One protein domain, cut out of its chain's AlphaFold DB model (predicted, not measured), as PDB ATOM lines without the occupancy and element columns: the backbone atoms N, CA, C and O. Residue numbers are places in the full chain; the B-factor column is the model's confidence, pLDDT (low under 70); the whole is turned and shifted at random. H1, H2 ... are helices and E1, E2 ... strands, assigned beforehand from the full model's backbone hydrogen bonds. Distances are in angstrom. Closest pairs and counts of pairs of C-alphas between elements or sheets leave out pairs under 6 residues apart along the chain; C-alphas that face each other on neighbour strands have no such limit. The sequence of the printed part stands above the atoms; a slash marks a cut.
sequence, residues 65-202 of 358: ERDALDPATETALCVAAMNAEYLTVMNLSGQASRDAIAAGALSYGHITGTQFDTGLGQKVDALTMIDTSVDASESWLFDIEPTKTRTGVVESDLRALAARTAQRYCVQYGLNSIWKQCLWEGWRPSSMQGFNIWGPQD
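Overview. This is residues 65 to 202 of the 358 residues of an uncharacterized protein of Bradyrhizobium elkanii (UniProt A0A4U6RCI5). Two helices, H1 and H3, lie side by side and run opposite ways; H4 begins beside H1, crosses H3 nearly at right angles and runs on to the small hairpin E1 E2 at its far end. H1 is much the longer of the pair, and short H2 packs near its last residues. The printed part has 138 residues, with H1, H2, H3, H4, E1 and E2 in that order, an antiparallel sheet E1 - E2, and the class mostly helix. It is loose, with a radius of gyration of the C-alphas of 18.8 A, and spans 53 by 42 by 25 A.

Along the chain. H1, residues 71 to 102, begins at C-alpha 71 (170.399, 157.928, 262.843) and is 46.5 A long. H2 is residues 108 to 112, 6.1 A. H3, residues 126 to 142, is 24.8 A, and H4, residues 159 to 185, is 36.9 A. E1, residues 187 to 192, is 14.0 A; E2, residues 195 to 200, is 14.9 A and ends at C-alpha 200 (181.122, 193.103, 278.124).

Arrangement. H1 touches H3 at a shallow tilt of 5 degrees, closest at the C-alphas of Ser 93 and Ala 126, 5.9 A. H1 touches H2 with residues 97 to 101 alone, closest at C-alphas 97 and 111, 5.3 A. H4 touches H3 with its residues 165 to 173 alone, about perpendicular at 83 degrees; the closest C-alphas, 136 and 170, are 4.9 A apart. In hairpin E1 and E2, N 190 and O 197 are 2.8 A apart, within hydrogen-bond range. Every O i to N i+4 pair is within range in H1, H2 and H4, and 12 of 13 in H3.

Size, cuts and confidence. The C-alphas of Gly 104 and Thr 149, the two farthest apart, are 56.4 A apart. The printed part has no cut; the links H2 to H3 and H3 to H4 are long. Residues 106, 108 to 109 and 151 have pLDDT under 70.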
ATOM      1  N   GLU A  65     158.193 163.891 263.302       86.69
ATOM      2  CA  GLU A  65     158.796 163.569 262.002       86.69
ATOM      3  C   GLU A  65     160.293 163.281 262.152       86.69
ATOM      4  O   GLU A  65     160.813 162.350 261.534       86.69
ATOM      5  N   ARG A  66     160.983 164.038 263.015       87.94
ATOM      6  CA  ARG A  66     162.385 163.780 263.372       87.94
ATOM      7  C   ARG A  66     162.536 162.452 264.103       87.94
ATOM      8  O   ARG A  66     163.459 161.689 263.818       87.94
ATOM      9  N   ASP A  67     161.645 162.159 265.045       85.88
ATOM     10  CA  ASP A  67     161.651 160.907 265.809       85.88
ATOM     11  C   ASP A  67     161.434 159.677 264.918       85.88
ATOM     12  O   ASP A  67     161.953 158.597 265.200       85.88
ATOM     13  N   ALA A  68     160.776 159.862 263.773       88.75
ATOM     14  CA  ALA A  68     160.610 158.832 262.761       88.75
ATOM     15  C   ALA A  68     161.850 158.575 261.887       88.75
ATOM     16  O   ALA A  68     161.810 157.639 261.086       88.75
ATOM     17  N   LEU A  69     162.937 159.346 262.008       90.31
ATOM     18  CA  LEU A  69     164.184 159.117 261.269       90.31
ATOM     19  C   LEU A  69     165.123 158.163 262.016       90.31
ATOM     20  O   LEU A  69     165.288 158.245 263.232       90.31
ATOM     21  N   ASP A  70     165.784 157.276 261.269       91.31
ATOM     22  CA  ASP A  70     166.936 156.536 261.783       91.31
ATOM     23  C   ASP A  70     168.200 157.429 261.824       91.31
ATOM     24  O   ASP A  70     168.283 158.407 261.071       91.31
ATOM     25  N   PRO A  71     169.213 157.088 262.643       91.75
ATOM     26  CA  PRO A  71     170.399 157.928 262.843       91.75
ATOM     27  C   PRO A  71     171.185 158.234 261.566       91.75
ATOM     28  O   PRO A  71     171.718 159.334 261.409       91.75
ATOM     29  N   ALA A  72     171.260 157.282 260.631       90.56
ATOM     30  CA  ALA A  72     171.993 157.468 259.382       90.56
ATOM     31  C   ALA A  72     171.254 158.440 258.453       90.56
ATOM     32  O   ALA A  72     171.875 159.315 257.846       90.56
ATOM     33  N   THR A  73     169.927 158.318 258.376       91.00
ATOM     34  CA  THR A  73     169.079 159.257 257.638       91.00
ATOM     35  C   THR A  73     169.111 160.651 258.260       91.00
ATOM     36  O   THR A  73     169.243 161.626 257.526       91.00
ATOM     37  N   GLU A  74     169.047 160.765 259.588       93.12
ATOM     38  CA  GLU A  74     169.121 162.052 260.286       93.12
ATOM     39  C   GLU A  74     170.483 162.735 260.082       93.12
ATOM     40  O   GLU A  74     170.541 163.923 259.766       93.12
ATOM     41  N   THR A  75     171.578 161.970 260.146       93.75
ATOM     42  CA  THR A  75     172.933 162.463 259.842       93.75
ATOM     43  C   THR A  75     173.008 162.994 258.412       93.75
ATOM     44  O   THR A  75     173.499 164.096 258.165       93.75
ATOM     45  N   ALA A  76     172.491 162.225 257.451       92.62
ATOM     46  CA  ALA A  76     172.482 162.631 256.054       92.62
ATOM     47  C   ALA A  76     171.595 163.863 255.822       92.62
ATOM     48  O   ALA A  76     171.974 164.733 255.041       92.62
ATOM     49  N   LEU A  77     170.453 163.967 256.509       93.25
ATOM     50  CA  LEU A  77     169.573 165.134 256.460       93.25
ATOM     51  C   LEU A  77     170.277 166.382 256.997       93.25
ATOM     52  O   LEU A  77     170.204 167.423 256.351       93.25
ATOM     53  N   CYS A  78     170.996 166.269 258.118       93.38
ATOM     54  CA  CYS A  78     171.793 167.362 258.669       93.38
ATOM     55  C   CYS A  78     172.804 167.877 257.641       93.38
ATOM     56  O   CYS A  78     172.806 169.062 257.318       93.38
ATOM     57  N   VAL A  79     173.625 166.989 257.072       92.19
ATOM     58  CA  VAL A  79     174.636 167.375 256.072       92.19
ATOM     59  C   VAL A  79     173.979 167.945 254.811       92.19
ATOM     60  O   VAL A  79     174.442 168.944 254.266       92.19
ATOM     61  N   ALA A  80     172.878 167.345 254.354       90.38
ATOM     62  CA  ALA A  80     172.138 167.824 253.192       90.38
ATOM     63  C   ALA A  80     171.570 169.235 253.406       90.38
ATOM     64  O   ALA A  80     171.693 170.081 252.521       90.38
ATOM     65  N   ALA A  81     170.984 169.500 254.575       89.38
ATOM     66  CA  ALA A  81     170.453 170.810 254.934       89.38
ATOM     67  C   ALA A  81     171.553 171.880 254.905       89.38
ATOM     68  O   ALA A  81     171.374 172.918 254.273       89.38
ATOM     69  N   MET A  82     172.717 171.591 255.492       88.69
ATOM     70  CA  MET A  82     173.837 172.540 255.520       88.69
ATOM     71  C   MET A  82     174.447 172.776 254.142       88.69
ATOM     72  O   MET A  82     174.756 173.913 253.794       88.69
ATOM     73  N   ASN A  83     174.566 171.735 253.314       87.75
ATOM     74  CA  ASN A  83     175.015 171.896 251.933       87.75
ATOM     75  C   ASN A  83     174.036 172.755 251.116       87.75
ATOM     76  O   ASN A  83     174.467 173.599 250.329       87.75
ATOM     77  N   ALA A  84     172.725 172.563 251.298       84.56
ATOM     78  CA  ALA A  84     171.704 173.370 250.633       84.56
ATOM     79  C   ALA A  84     171.737 174.839 251.093       84.56
ATOM     80  O   ALA A  84     171.655 175.744 250.256       84.56
ATOM     81  N   GLU A  85     171.917 175.075 252.395       84.56
ATOM     82  CA  GLU A  85     172.045 176.417 252.966       84.56
ATOM     83  C   GLU A  85     173.304 177.117 252.447       84.56
ATOM     84  O   GLU A  85     173.219 178.213 251.895       84.56
ATOM     85  N   TYR A  86     174.458 176.441 252.485       86.25
ATOM     86  CA  TYR A  86     175.714 176.949 251.932       86.25
ATOM     87  C   TYR A  86     175.559 177.371 250.466       86.25
ATOM     88  O   TYR A  86     175.947 178.476 250.086       86.25
ATOM     89  N   LEU A  87     174.951 176.529 249.625       84.69
ATOM     90  CA  LEU A  87     174.729 176.862 248.215       84.69
ATOM     91  C   LEU A  87     173.806 178.074 248.040       84.69
ATOM     92  O   LEU A  87     174.042 178.902 247.156       84.69
ATOM     93  N   THR A  88     172.774 178.193 248.874       84.56
ATOM     94  CA  THR A  88     171.854 179.337 248.865       84.56
ATOM     95  C   THR A  88     172.587 180.620 249.246       84.56
ATOM     96  O   THR A  88     172.548 181.592 248.487       84.56
ATOM     97  N   VAL A  89     173.343 180.597 250.344       86.81
ATOM     98  CA  VAL A  89     174.148 181.727 250.818       86.81
ATOM     99  C   VAL A  89     175.178 182.153 249.776       86.81
ATOM    100  O   VAL A  89     175.274 183.336 249.460       86.81
ATOM    101  N   MET A  90     175.904 181.212 249.167       85.38
ATOM    102  CA  MET A  90     176.900 181.533 248.139       85.38
ATOM    103  C   MET A  90     176.273 182.166 246.889       85.38
ATOM    104  O   MET A  90     176.870 183.058 246.282       85.38
ATOM    105  N   ASN A  91     175.058 181.755 246.510       84.94
ATOM    106  CA  ASN A  91     174.330 182.374 245.403       84.94
ATOM    107  C   ASN A  91     173.880 183.804 245.739       84.94
ATOM    108  O   ASN A  91     174.095 184.709 244.926       84.94
ATOM    109  N   LEU A  92     173.296 184.013 246.925       86.12
ATOM    110  CA  LEU A  92     172.849 185.328 247.398       86.12
ATOM    111  C   LEU A  92     174.028 186.290 247.572       86.12
ATOM    112  O   LEU A  92     174.006 187.395 247.038       86.12
ATOM    113  N   SER A  93     175.099 185.837 248.223       85.88
ATOM    114  CA  SER A  93     176.345 186.586 248.390       85.88
ATOM    115  C   SER A  93     176.989 186.939 247.052       85.88
ATOM    116  O   SER A  93     177.406 188.080 246.835       85.88
ATOM    117  N   GLY A  94     177.024 185.991 246.112       84.81
ATOM    118  CA  GLY A  94     177.541 186.232 244.771       84.81
ATOM    119  C   GLY A  94     176.726 187.275 244.006       84.81
ATOM    120  O   GLY A  94     177.303 188.059 243.251       84.81
ATOM    121  N   GLN A  95     175.404 187.307 244.193       86.31
ATOM    122  CA  GLN A  95     174.545 188.347 243.628       86.31
ATOM    123  C   GLN A  95     174.799 189.703 244.293       86.31
ATOM    124  O   GLN A  95     175.104 190.662 243.591       86.31
ATOM    125  N   ALA A  96     174.797 189.754 245.624       84.94
ATOM    126  CA  ALA A  96     175.047 190.971 246.389       84.94
ATOM    127  C   ALA A  96     176.420 191.590 246.064       84.94
ATOM    128  O   ALA A  96     176.529 192.793 245.846       84.94
ATOM    129  N   SER A  97     177.454 190.757 245.917       84.00
ATOM    130  CA  SER A  97     178.793 191.188 245.495       84.00
ATOM    131  C   SER A  97     178.792 191.806 244.093       84.00
ATOM    132  O   SER A  97     179.464 192.810 243.857       84.00
ATOM    133  N   ARG A  98     178.046 191.224 243.138       85.62
ATOM    134  CA  ARG A  98     177.909 191.785 241.781       85.62
ATOM    135  C   ARG A  98     177.195 193.132 241.807       85.62
ATOM    136  O   ARG A  98     177.632 194.047 241.110       85.62
ATOM    137  N   ASP A  99     176.154 193.256 242.622       85.94
ATOM    138  CA  ASP A  99     175.387 194.491 242.768       85.94
ATOM    139  C   ASP A  99     176.235 195.595 243.421       85.94
ATOM    140  O   ASP A  99     176.246 196.728 242.939       85.94
ATOM    141  N   ALA A 100     177.040 195.257 244.433       82.44
ATOM    142  CA  ALA A 100     177.997 196.177 245.048       82.44
ATOM    143  C   ALA A 100     179.053 196.669 244.042       82.44
ATOM    144  O   ALA A 100     179.315 197.870 243.954       82.44
ATOM    145  N   ILE A 101     179.626 195.769 243.234       83.19
ATOM    146  CA  ILE A 101     180.578 196.138 242.171       83.19
ATOM    147  C   ILE A 101     179.915 197.068 241.147       83.19
ATOM    148  O   ILE A 101     180.504 198.080 240.770       83.19
ATOM    149  N   ALA A 102     178.691 196.755 240.715       86.12
ATOM    150  CA  ALA A 102     177.939 197.589 239.779       86.12
ATOM    151  C   ALA A 102     177.616 198.978 240.360       86.12
ATOM    152  O   ALA A 102     177.621 199.964 239.625       86.12
ATOM    153  N   ALA A 103     177.408 199.070 241.676       86.31
ATOM    154  CA  ALA A 103     177.226 200.323 242.408       86.31
ATOM    155  C   ALA A 103     178.535 201.105 242.649       86.31
ATOM    156  O   ALA A 103     178.505 202.182 243.243       86.31
ATOM    157  N   GLY A 104     179.682 200.599 242.181       82.44
ATOM    158  CA  GLY A 104     180.974 201.274 242.291       82.44
ATOM    159  C   GLY A 104     181.754 200.948 243.564       82.44
ATOM    160  O   GLY A 104     182.619 201.731 243.951       82.44
ATOM    161  N   ALA A 105     181.486 199.816 244.221       75.81
ATOM    162  CA  ALA A 105     182.311 199.341 245.329       75.81
ATOM    163  C   ALA A 105     183.775 199.176 244.888       75.81
ATOM    164  O   ALA A 105     184.091 198.374 244.009       75.81
ATOM    165  N   LEU A 106     184.675 199.938 245.518       68.44
ATOM    166  CA  LEU A 106     186.109 199.920 245.208       68.44
ATOM    167  C   LEU A 106     186.924 199.065 246.185       68.44
ATOM    168  O   LEU A 106     187.998 198.589 245.823       68.44
ATOM    169  N   SER A 107     186.445 198.873 247.420       70.88
ATOM    170  CA  SER A 107     187.169 198.115 248.441       70.88
ATOM    171  C   SER A 107     186.696 196.665 248.506       70.88
ATOM    172  O   SER A 107     185.504 196.368 248.563       70.88
ATOM    173  N   TYR A 108     187.660 195.746 248.536       64.62
ATOM    174  CA  TYR A 108     187.390 194.313 248.613       64.62
ATOM    175  C   TYR A 108     186.616 193.942 249.881       64.62
ATOM    176  O   TYR A 108     185.617 193.242 249.779       64.62
ATOM    177  N   GLY A 109     187.000 194.496 251.039       66.88
ATOM    178  CA  GLY A 109     186.282 194.280 252.300       66.88
ATOM    179  C   GLY A 109     184.816 194.720 252.250       66.88
ATOM    180  O   GLY A 109     183.964 194.084 252.861       66.88
ATOM    181  N   HIS A 110     184.488 195.755 251.467       70.00
ATOM    182  CA  HIS A 110     183.098 196.158 251.255       70.00
ATOM    183  C   HIS A 110     182.343 195.168 250.357       70.00
ATOM    184  O   HIS A 110     181.189 194.852 250.637       70.00
ATOM    185  N   ILE A 111     182.997 194.626 249.324       72.62
ATOM    186  CA  ILE A 111     182.411 193.607 248.438       72.62
ATOM    187  C   ILE A 111     182.180 192.296 249.204       72.62
ATOM    188  O   ILE A 111     181.090 191.737 249.145       72.62
ATOM    189  N   THR A 112     183.165 191.811 249.963       70.06
ATOM    190  CA  THR A 112     183.039 190.557 250.726       70.06
ATOM    191  C   THR A 112     182.145 190.684 251.950       70.06
ATOM    192  O   THR A 112     181.485 189.719 252.319       70.06
ATOM    193  N   GLY A 113     182.094 191.866 252.565       74.00
ATOM    194  CA  GLY A 113     181.194 192.183 253.673       74.00
ATOM    195  C   GLY A 113     179.808 192.649 253.227       74.00
ATOM    196  O   GLY A 113     179.049 193.160 254.051       74.00
ATOM    197  N   THR A 114     179.467 192.538 251.936       82.50
ATOM    198  CA  THR A 114     178.140 192.937 251.464       82.50
ATOM    199  C   THR A 114     177.087 192.021 252.079       82.50
ATOM    200  O   THR A 114     177.106 190.804 251.900       82.50
ATOM    201  N   GLN A 115     176.152 192.631 252.800       86.44
ATOM    202  CA  GLN A 115     175.060 191.924 253.449       86.44
ATOM    203  C   GLN A 115     173.905 191.687 252.474       86.44
ATOM    204  O   GLN A 115     173.602 192.543 251.638       86.44
ATOM    205  N   PHE A 116     173.219 190.558 252.620       83.38
ATOM    206  CA  PHE A 116     171.988 190.240 251.899       83.38
ATOM    207  C   PHE A 116     170.829 190.039 252.880       83.38
ATOM    208  O   PHE A 116     171.034 189.785 254.068       83.38
ATOM    209  N   ASP A 117     169.605 190.217 252.384       81.56
ATOM    210  CA  ASP A 117     168.391 190.003 253.172       81.56
ATOM    211  C   ASP A 117     168.115 188.500 253.298       81.56
ATOM    212  O   ASP A 117     168.143 187.774 252.301       81.56
ATOM    213  N   THR A 118     167.847 188.037 254.516       74.31
ATOM    214  CA  THR A 118     167.504 186.634 254.797       74.31
ATOM    215  C   THR A 118     166.036 186.299 254.507       74.31
ATOM    216  O   THR A 118     165.616 185.160 254.690       74.31
ATOM    217  N   GLY A 119     165.226 187.278 254.095       71.12
ATOM    218  CA  GLY A 119     163.773 187.165 253.953       71.12
ATOM    219  C   GLY A 119     163.011 187.338 255.272       71.12
ATOM    220  O   GLY A 119     161.782 187.377 255.268       71.12
ATOM    221  N   LEU A 120     163.726 187.476 256.394       71.94
ATOM    222  CA  LEU A 120     163.175 187.700 257.737       71.94
ATOM    223  C   LEU A 120     163.369 189.150 258.217       71.94
ATOM    224  O   LEU A 120     163.201 189.442 259.399       71.94
ATOM    225  N   GLY A 121     163.758 190.061 257.315       72.44
ATOM    226  CA  GLY A 121     164.066 191.456 257.642       72.44
ATOM    227  C   GLY A 121     165.415 191.647 258.342       72.44
ATOM    228  O   GLY A 121     165.705 192.736 258.838       72.44
ATOM    229  N   GLN A 122     166.243 190.601 258.390       77.56
ATOM    230  CA  GLN A 122     167.614 190.657 258.887       77.56
ATOM    231  C   GLN A 122     168.583 190.739 257.710       77.56
ATOM    232  O   GLN A 122     168.394 190.090 256.683       77.56
ATOM    233  N   LYS A 123     169.642 191.533 257.881       83.25
ATOM    234  CA  LYS A 123     170.755 191.612 256.937       83.25
ATOM    235  C   LYS A 123     171.970 190.947 257.551       83.25
ATOM    236  O   LYS A 123     172.385 191.327 258.644       83.25
ATOM    237  N   VAL A 124     172.526 189.977 256.843       84.19
ATOM    238  CA  VAL A 124     173.706 189.225 257.276       84.19
ATOM    239  C   VAL A 124     174.689 189.127 256.121       84.19
ATOM    240  O   VAL A 124     174.294 189.155 254.954       84.19
ATOM    241  N   ASP A 125     175.975 189.061 256.432       85.81
ATOM    242  CA  ASP A 125     176.991 188.694 255.453       85.81
ATOM    243  C   ASP A 125     177.084 187.163 255.320       85.81
ATOM    244  O   ASP A 125     176.560 186.395 256.134       85.81
ATOM    245  N   ALA A 126     177.749 186.716 254.257       84.56
ATOM    246  CA  ALA A 126     177.837 185.300 253.920       84.56
ATOM    247  C   ALA A 126     178.626 184.479 254.942       84.56
ATOM    248  O   ALA A 126     178.255 183.337 255.202       84.56
ATOM    249  N   LEU A 127     179.696 185.050 255.504       81.81
ATOM    250  CA  LEU A 127     180.560 184.349 256.451       81.81
ATOM    251  C   LEU A 127     179.789 184.070 257.736       81.81
ATOM    252  O   LEU A 127     179.695 182.918 258.142       81.81
ATOM    253  N   THR A 128     179.120 185.088 258.283       83.00
ATOM    254  CA  THR A 128     178.284 184.940 259.481       83.00
ATOM    255  C   THR A 128     177.231 183.839 259.314       83.00
ATOM    256  O   THR A 128     177.034 183.020 260.216       83.00
ATOM    257  N   MET A 129     176.557 183.783 258.159       84.31
ATOM    258  CA  MET A 129     175.519 182.779 257.907       84.31
ATOM    259  C   MET A 129     176.095 181.363 257.738       84.31
ATOM    260  O   MET A 129     175.535 180.404 258.274       84.31
ATOM    261  N   ILE A 130     177.215 181.222 257.018       85.06
ATOM    262  CA  ILE A 130     177.884 179.928 256.810       85.06
ATOM    263  C   ILE A 130     178.435 179.393 258.131       85.06
ATOM    264  O   ILE A 130     178.147 178.247 258.462       85.06
ATOM    265  N   ASP A 131     179.152 180.214 258.899       82.81
ATOM    266  CA  ASP A 131     179.735 179.817 260.186       82.81
ATOM    267  C   ASP A 131     178.639 179.362 261.156       82.81
ATOM    268  O   ASP A 131     178.718 178.279 261.733       82.81
ATOM    269  N   THR A 132     177.544 180.127 261.244       82.00
ATOM    270  CA  THR A 132     176.390 179.755 262.077       82.00
ATOM    271  C   THR A 132     175.776 178.423 261.637       82.00
ATOM    272  O   THR A 132     175.410 177.606 262.480       82.00
ATOM    273  N   SER A 133     175.668 178.181 260.327       82.38
ATOM    274  CA  SER A 133     175.104 176.937 259.784       82.38
ATOM    275  C   SER A 133     176.011 175.734 260.063       82.38
ATOM    276  O   SER A 133     175.549 174.690 260.526       82.38
ATOM    277  N   VAL A 134     177.318 175.882 259.829       82.12
ATOM    278  CA  VAL A 134     178.313 174.838 260.102       82.12
ATOM    279  C   VAL A 134     178.331 174.496 261.589       82.12
ATOM    280  O   VAL A 134     178.265 173.317 261.940       82.12
ATOM    281  N   ASP A 135     178.318 175.487 262.470       83.62
ATOM    282  CA  ASP A 135     178.361 175.234 263.907       83.62
ATOM    283  C   ASP A 135     177.031 174.681 264.462       83.62
ATOM    284  O   ASP A 135     177.014 173.864 265.391       83.62
ATOM    285  N   ALA A 136     175.894 175.046 263.861       86.44
ATOM    286  CA  ALA A 136     174.613 174.408 264.160       86.44
ATOM    287  C   ALA A 136     174.632 172.910 263.810       86.44
ATOM    288  O   ALA A 136     174.015 172.105 264.514       86.44
ATOM    289  N   SER A 137     175.374 172.514 262.769       90.44
ATOM    290  CA  SER A 137     175.519 171.107 262.384       90.44
ATOM    291  C   SER A 137     176.206 170.269 263.463       90.44
ATOM    292  O   SER A 137     175.774 169.150 263.719       90.44
ATOM    293  N   GLU A 138     177.201 170.820 264.170       87.19
ATOM    294  CA  GLU A 138     177.858 170.127 265.285       87.19
ATOM    295  C   GLU A 138     176.845 169.809 266.391       87.19
ATOM    296  O   GLU A 138     176.761 168.675 266.864       87.19
ATOM    297  N   SER A 139     176.028 170.804 266.754       86.56
ATOM    298  CA  SER A 139     174.997 170.643 267.784       86.56
ATOM    299  C   SER A 139     173.927 169.632 267.365       86.56
ATOM    300  O   SER A 139     173.479 168.845 268.196       86.56
ATOM    301  N   TRP A 140     173.544 169.622 266.084       91.12
ATOM    302  CA  TRP A 140     172.597 168.643 265.554       91.12
ATOM    303  C   TRP A 140     173.174 167.231 265.612       91.12
ATOM    304  O   TRP A 140     172.568 166.351 266.221       91.12
ATOM    305  N   LEU A 141     174.356 167.017 265.033       91.81
ATOM    306  CA  LEU A 141     175.002 165.707 264.971       91.81
ATOM    307  C   LEU A 141     175.271 165.121 266.362       91.81
ATOM    308  O   LEU A 141     175.144 163.913 266.542       91.81
ATOM    309  N   PHE A 142     175.606 165.963 267.344       87.75
ATOM    310  CA  PHE A 142     175.829 165.538 268.727       87.75
ATOM    311  C   PHE A 142     174.576 164.932 269.382       87.75
ATOM    312  O   PHE A 142     174.684 163.993 270.168       87.75
ATOM    313  N   ASP A 143     173.396 165.449 269.047       87.56
ATOM    314  CA  ASP A 143     172.121 165.015 269.621       87.56
ATOM    315  C   ASP A 143     171.510 163.797 268.902       87.56
ATOM    316  O   ASP A 143     170.476 163.284 269.337       87.56
ATOM    317  N   ILE A 144     172.108 163.327 267.801       90.31
ATOM    318  CA  ILE A 144     171.635 162.125 267.106       90.31
ATOM    319  C   ILE A 144     171.923 160.905 267.983       90.31
ATOM    320  O   ILE A 144     173.074 160.516 268.174       90.31
ATOM    321  N   GLU A 145     170.869 160.257 268.479       87.44
ATOM    322  CA  GLU A 145     170.992 159.041 269.282       87.44
ATOM    323  C   GLU A 145     171.366 157.835 268.392       87.44
ATOM    324  O   GLU A 145     170.532 157.380 267.608       87.44
ATOM    325  N   PRO A 146     172.565 157.233 268.527       87.19
ATOM    326  CA  PRO A 146     173.019 156.175 267.615       87.19
ATOM    327  C   PRO A 146     172.203 154.877 267.701       87.19
ATOM    328  O   PRO A 146     172.209 154.075 266.771       87.19
ATOM    329  N   THR A 147     171.528 154.652 268.830       85.50
ATOM    330  CA  THR A 147     170.714 153.461 269.120       85.50
ATOM    331  C   THR A 147     169.238 153.631 268.776       85.50
ATOM    332  O   THR A 147     168.465 152.678 268.915       85.50
ATOM    333  N   LYS A 148     168.834 154.820 268.315       85.88
ATOM    334  CA  LYS A 148     167.445 155.123 267.984       85.88
ATOM    335  C   LYS A 148     166.953 154.207 266.871       85.88
ATOM    336  O   LYS A 148     167.530 154.122 265.787       85.88
ATOM    337  N   THR A 149     165.855 153.514 267.152       77.62
ATOM    338  CA  THR A 149     165.148 152.713 266.154       77.62
ATOM    339  C   THR A 149     164.079 153.573 265.505       77.62
ATOM    340  O   THR A 149     163.416 154.353 266.178       77.62
ATOM    341  N   ARG A 150     163.900 153.419 264.193       78.19
ATOM    342  CA  ARG A 150     162.893 154.153 263.429       78.19
ATOM    343  C   ARG A 150     161.491 153.932 264.011       78.19
ATOM    344  O   ARG A 150     160.983 152.810 263.965       78.19
ATOM    345  N   THR A 151     160.843 154.990 264.490       69.88
ATOM    346  CA  THR A 151     159.474 154.927 265.024       69.88
ATOM    347  C   THR A 151     158.524 155.795 264.206       69.88
ATOM    348  O   THR A 151     158.507 157.008 264.359       69.88
ATOM    349  N   GLY A 152     157.698 155.179 263.355       76.31
ATOM    350  CA  GLY A 152     156.629 155.877 262.632       76.31
ATOM    351  C   GLY A 152     156.875 156.083 261.134       76.31
ATOM    352  O   GLY A 152     157.762 155.479 260.522       76.31
ATOM    353  N   VAL A 153     156.012 156.902 260.529       75.31
ATOM    354  CA  VAL A 153     156.018 157.203 259.093       75.31
ATOM    355  C   VAL A 153     156.828 158.472 258.862       75.31
ATOM    356  O   VAL A 153     156.632 159.469 259.545       75.31
ATOM    357  N   VAL A 154     157.737 158.416 257.891       78.62
ATOM    358  CA  VAL A 154     158.545 159.568 257.476       78.62
ATOM    359  C   VAL A 154     157.834 160.218 256.301       78.62
ATOM    360  O   VAL A 154     157.427 159.506 255.378       78.62
ATOM    361  N   GLU A 155     157.670 161.538 256.344       78.06
ATOM    362  CA  GLU A 155     157.082 162.287 255.237       78.06
ATOM    363  C   GLU A 155     157.885 162.115 253.943       78.06
ATOM    364  O   GLU A 155     159.081 161.808 253.944       78.06
ATOM    365  N   SER A 156     157.218 162.311 252.806       78.88
ATOM    366  CA  SER A 156     157.868 162.211 251.499       78.88
ATOM    367  C   SER A 156     158.830 163.368 251.223       78.88
ATOM    368  O   SER A 156     159.782 163.166 250.471       78.88
ATOM    369  N   ASP A 157     158.620 164.544 251.821       88.19
ATOM    370  CA  ASP A 157     159.452 165.738 251.644       88.19
ATOM    371  C   ASP A 157     159.945 166.275 252.993       88.19
ATOM    372  O   ASP A 157     159.167 166.746 253.813       88.19
ATOM    373  N   LEU A 158     161.259 166.241 253.206       90.38
ATOM    374  CA  LEU A 158     161.893 166.545 254.489       90.38
ATOM    375  C   LEU A 158     162.411 167.984 254.587       90.38
ATOM    376  O   LEU A 158     163.115 168.318 255.539       90.38
ATOM    377  N   ARG A 159     162.072 168.869 253.639       88.44
ATOM    378  CA  ARG A 159     162.514 170.279 253.670       88.44
ATOM    379  C   ARG A 159     162.023 171.033 254.897       88.44
ATOM    380  O   ARG A 159     162.799 171.756 255.516       88.44
ATOM    381  N   ALA A 160     160.743 170.883 255.237       87.94
ATOM    382  CA  ALA A 160     160.162 171.573 256.386       87.94
ATOM    383  C   ALA A 160     160.836 171.107 257.683       87.94
ATOM    384  O   ALA A 160     161.249 171.936 258.492       87.94
ATOM    385  N   LEU A 161     161.041 169.794 257.821       90.69
ATOM    386  CA  LEU A 161     161.792 169.218 258.928       90.69
ATOM    387  C   LEU A 161     163.237 169.739 258.978       90.69
ATOM    388  O   LEU A 161     163.695 170.148 260.044       90.69
ATOM    389  N   ALA A 162     163.945 169.772 257.845       89.88
ATOM    390  CA  ALA A 162     165.309 170.293 257.759       89.88
ATOM    391  C   ALA A 162     165.397 171.746 258.242       89.88
ATOM    392  O   ALA A 162     166.241 172.059 259.077       89.88
ATOM    393  N   ALA A 163     164.497 172.612 257.768       86.44
ATOM    394  CA  ALA A 163     164.462 174.024 258.140       86.44
ATOM    395  C   ALA A 163     164.167 174.222 259.635       86.44
ATOM    396  O   ALA A 163     164.899 174.943 260.315       86.44
ATOM    397  N   ARG A 164     163.144 173.538 260.174       88.12
ATOM    398  CA  ARG A 164     162.817 173.590 261.612       88.12
ATOM    399  C   ARG A 164     163.978 173.091 262.470       88.12
ATOM    400  O   ARG A 164     164.288 173.689 263.500       88.12
ATOM    401  N   THR A 165     164.634 172.013 262.044       89.50
ATOM    402  CA  THR A 165     165.733 171.401 262.798       89.50
ATOM    403  C   THR A 165     166.995 172.262 262.751       89.50
ATOM    404  O   THR A 165     167.598 172.500 263.794       89.50
ATOM    405  N   ALA A 166     167.344 172.819 261.589       87.50
ATOM    406  CA  ALA A 166     168.434 173.783 261.464       87.50
ATOM    407  C   ALA A 166     168.194 175.010 262.357       87.50
ATOM    408  O   ALA A 166     169.051 175.351 263.167       87.50
ATOM    409  N   GLN A 167     166.997 175.608 262.308       84.88
ATOM    410  CA  GLN A 167     166.637 176.741 263.167       84.88
ATOM    411  C   GLN A 167     166.771 176.396 264.656       84.88
ATOM    412  O   GLN A 167     167.347 177.168 265.426       84.88
ATOM    413  N   ARG A 168     166.268 175.224 265.063       87.19
ATOM    414  CA  ARG A 168     166.393 174.716 266.432       87.19
ATOM    415  C   ARG A 168     167.863 174.648 266.862       87.19
ATOM    416  O   ARG A 168     168.207 175.144 267.934       87.19
ATOM    417  N   TYR A 169     168.733 174.085 266.031       89.38
ATOM    418  CA  TYR A 169     170.145 173.931 266.372       89.38
ATOM    419  C   TYR A 169     170.957 175.224 266.294       89.38
ATOM    420  O   TYR A 169     171.873 175.393 267.097       89.38
ATOM    421  N   CYS A 170     170.564 176.189 265.460       86.75
ATOM    422  CA  CYS A 170     171.117 177.544 265.504       86.75
ATOM    423  C   CYS A 170     170.854 178.222 266.858       86.75
ATOM    424  O   CYS A 170     171.741 178.882 267.397       86.75
ATOM    425  N   VAL A 171     169.667 178.032 267.454       85.81
ATOM    426  CA  VAL A 171     169.354 178.566 268.796       85.81
ATOM    427  C   VAL A 171     170.220 177.901 269.868       85.81
ATOM    428  O   VAL A 171     170.795 178.590 270.711       85.81
ATOM    429  N   GLN A 172     170.357 176.573 269.825       87.44
ATOM    430  CA  GLN A 172     171.213 175.832 270.757       87.44
ATOM    431  C   GLN A 172     172.682 176.261 270.653       87.44
ATOM    432  O   GLN A 172     173.328 176.497 271.679       87.44
ATOM    433  N   TYR A 173     173.191 176.417 269.431       87.75
ATOM    434  CA  TYR A 173     174.525 176.950 269.188       87.75
ATOM    435  C   TYR A 173     174.667 178.379 269.732       87.75
ATOM    436  O   TYR A 173     175.600 178.651 270.486       87.75
ATOM    437  N   GLY A 174     173.715 179.272 269.442       87.25
ATOM    438  CA  GLY A 174     173.728 180.652 269.931       87.25
ATOM    439  C   GLY A 174     173.805 180.740 271.458       87.25
ATOM    440  O   GLY A 174     174.622 181.487 271.995       87.25
ATOM    441  N   LEU A 175     173.037 179.912 272.174       88.94
ATOM    442  CA  LEU A 175     173.098 179.827 273.640       88.94
ATOM    443  C   LEU A 175     174.454 179.299 274.143       88.94
ATOM    444  O   LEU A 175     174.954 179.762 275.171       88.94
ATOM    445  N   ASN A 176     175.089 178.378 273.413       89.00
ATOM    446  CA  ASN A 176     176.452 177.923 273.701       89.00
ATOM    447  C   ASN A 176     177.490 179.032 273.480       89.00
ATOM    448  O   ASN A 176     178.357 179.246 274.327       89.00
ATOM    449  N   SER A 177     177.366 179.797 272.401       88.50
ATOM    450  CA  SER A 177     178.239 180.938 272.122       88.50
ATOM    451  C   SER A 177     178.103 182.040 273.178       88.50
ATOM    452  O   SER A 177     179.117 182.514 273.691       88.50
ATOM    453  N   ILE A 178     176.880 182.366 273.608       90.00
ATOM    454  CA  ILE A 178     176.620 183.287 274.731       90.00
ATOM    455  C   ILE A 178     177.268 182.762 276.022       90.00
ATOM    456  O   ILE A 178     177.918 183.517 276.750       90.00
ATOM    457  N   TRP A 179     177.177 181.456 276.297       91.00
ATOM    458  CA  TRP A 179     177.866 180.859 277.443       91.00
ATOM    459  C   TRP A 179     179.389 180.997 277.357       91.00
ATOM    460  O   TRP A 179     180.021 181.362 278.349       91.00
ATOM    461  N   LYS A 180     179.996 180.759 276.189       88.94
ATOM    462  CA  LYS A 180     181.445 180.935 275.989       88.94
ATOM    463  C   LYS A 180     181.872 182.388 276.213       88.94
ATOM    464  O   LYS A 180     182.873 182.613 276.891       88.94
ATOM    465  N   GLN A 181     181.095 183.361 275.732       88.81
ATOM    466  CA  GLN A 181     181.346 184.783 275.993       88.81
ATOM    467  C   GLN A 181     181.261 185.113 277.488       88.81
ATOM    468  O   GLN A 181     182.086 185.862 278.017       88.81
ATOM    469  N   CYS A 182     180.302 184.512 278.198       88.56
ATOM    470  CA  CYS A 182     180.217 184.628 279.649       88.56
ATOM    471  C   CYS A 182     181.470 184.054 280.320       88.56
ATOM    472  O   CYS A 182     182.154 184.715 281.100       88.56
ATOM    473  N   LEU A 183     181.830 182.825 279.978       85.44
ATOM    474  CA  LEU A 183     182.905 182.124 280.657       85.44
ATOM    475  C   LEU A 183     184.286 182.750 280.403       85.44
ATOM    476  O   LEU A 183     185.096 182.818 281.324       85.44
ATOM    477  N   TRP A 184     184.553 183.207 279.176       83.38
ATOM    478  CA  TRP A 184     185.906 183.575 278.739       83.38
ATOM    479  C   TRP A 184     186.093 185.052 278.419       83.38
ATOM    480  O   TRP A 184     187.192 185.575 278.589       83.38
ATOM    481  N   GLU A 185     185.042 185.732 277.964       83.44
ATOM    482  CA  GLU A 185     185.145 187.090 277.416       83.44
ATOM    483  C   GLU A 185     184.588 188.158 278.370       83.44
ATOM    484  O   GLU A 185     184.617 189.345 278.059       83.44
ATOM    485  N   GLY A 186     184.081 187.760 279.543       83.19
ATOM    486  CA  GLY A 186     183.563 188.701 280.542       83.19
ATOM    487  C   GLY A 186     182.223 189.340 280.171       83.19
ATOM    488  O   GLY A 186     181.876 190.385 280.722       83.19
ATOM    489  N   TRP A 187     181.469 188.738 279.248       89.81
ATOM    490  CA  TRP A 187     180.134 189.217 278.891       89.81
ATOM    491  C   TRP A 187     179.108 188.787 279.928       89.81
ATOM    492  O   TRP A 187     179.139 187.651 280.393       89.81
ATOM    493  N   ARG A 188     178.207 189.679 280.325       87.69
ATOM    494  CA  ARG A 188     177.228 189.413 281.384       87.69
ATOM    495  C   ARG A 188     175.872 190.035 281.041       87.69
ATOM    496  O   ARG A 188     175.819 190.970 280.235       87.69
ATOM    497  N   PRO A 189     174.779 189.562 281.669       85.56
ATOM    498  CA  PRO A 189     173.530 190.308 281.694       85.56
ATOM    499  C   PRO A 189     173.766 191.661 282.371       85.56
ATOM    500  O   PRO A 189     174.294 191.720 283.479       85.56
ATOM    501  N   SER A 190     173.370 192.739 281.710       81.19
ATOM    502  CA  SER A 190     173.440 194.103 282.223       81.19
ATOM    503  C   SER A 190     172.159 194.855 281.859       81.19
ATOM    504  O   SER A 190     171.346 194.385 281.062       81.19
ATOM    505  N   SER A 191     171.953 196.022 282.460       78.25
ATOM    506  CA  SER A 191     170.847 196.912 282.124       78.25
ATOM    507  C   SER A 191     171.395 198.278 281.749       78.25
ATOM    508  O   SER A 191     172.122 198.901 282.523       78.25
ATOM    509  N   MET A 192     171.045 198.756 280.558       73.25
ATOM    510  CA  MET A 192     171.418 200.081 280.082       73.25
ATOM    511  C   MET A 192     170.162 200.807 279.619       73.25
ATOM    512  O   MET A 192     169.442 200.324 278.752       73.25
ATOM    513  N   GLN A 193     169.889 201.971 280.216       76.25
ATOM    514  CA  GLN A 193     168.735 202.817 279.870       76.25
ATOM    515  C   GLN A 193     167.380 202.077 279.918       76.25
ATOM    516  O   GLN A 193     166.484 202.360 279.130       76.25
ATOM    517  N   GLY A 194     167.223 201.122 280.843       77.50
ATOM    518  CA  GLY A 194     165.993 200.335 280.991       77.50
ATOM    519  C   GLY A 194     165.869 199.146 280.032       77.50
ATOM    520  O   GLY A 194     164.880 198.421 280.101       77.50
ATOM    521  N   PHE A 195     166.869 198.904 279.183       76.19
ATOM    522  CA  PHE A 195     166.947 197.716 278.340       76.19
ATOM    523  C   PHE A 195     167.885 196.685 278.960       76.19
ATOM    524  O   PHE A 195     168.989 197.020 279.392       76.19
ATOM    525  N   ASN A 196     167.456 195.424 278.975       79.94
ATOM    526  CA  ASN A 196     168.334 194.309 279.305       79.94
ATOM    527  C   ASN A 196     169.259 194.064 278.117       79.94
ATOM    528  O   ASN A 196     168.795 193.805 277.007       79.94
ATOM    529  N   ILE A 197     170.558 194.162 278.358       84.00
ATOM    530  CA  ILE A 197     171.590 193.970 277.350       84.00
ATOM    531  C   ILE A 197     172.517 192.836 277.773       84.00
ATOM    532  O   ILE A 197     172.788 192.630 278.955       84.00
ATOM    533  N   TRP A 198     173.021 192.102 276.791       86.56
ATOM    534  CA  TRP A 198     174.146 191.197 276.970       86.56
ATOM    535  C   TRP A 198     175.393 191.927 276.483       86.56
ATOM    536  O   TRP A 198     175.483 192.255 275.301       86.56
ATOM    537  N   GLY A 199     176.314 192.252 277.387       88.19
ATOM    538  CA  GLY A 199     177.447 193.112 277.049       88.19
ATOM    539  C   GLY A 199     178.699 192.816 277.867       88.19
ATOM    540  O   GLY A 199     178.614 192.175 278.918       88.19
ATOM    541  N   PRO A 200     179.874 193.264 277.394       87.88
ATOM    542  CA  PRO A 200     181.122 193.103 278.124       87.88
ATOM    543  C   PRO A 200     181.152 194.008 279.359       87.88
ATOM    544  O   PRO A 200     180.833 195.193 279.273       87.88
ATOM    545  N   GLN A 201     181.595 193.468 280.495       82.12
ATOM    546  CA  GLN A 201     181.843 194.270 281.702       82.12
ATOM    547  C   GLN A 201     183.084 195.168 281.553       82.12
ATOM    548  O   GLN A 201     183.114 196.296 282.038       82.12
ATOM    549  N   ASP A 202     184.109 194.681 280.846       84.94
ATOM    550  CA  ASP A 202     185.328 195.427 280.519       84.94
ATOM    551  C   ASP A 202     185.312 195.789 279.027       84.94
ATOM    552  O   ASP A 202     185.713 195.007 278.160       84.94
TER     553      ASP A 202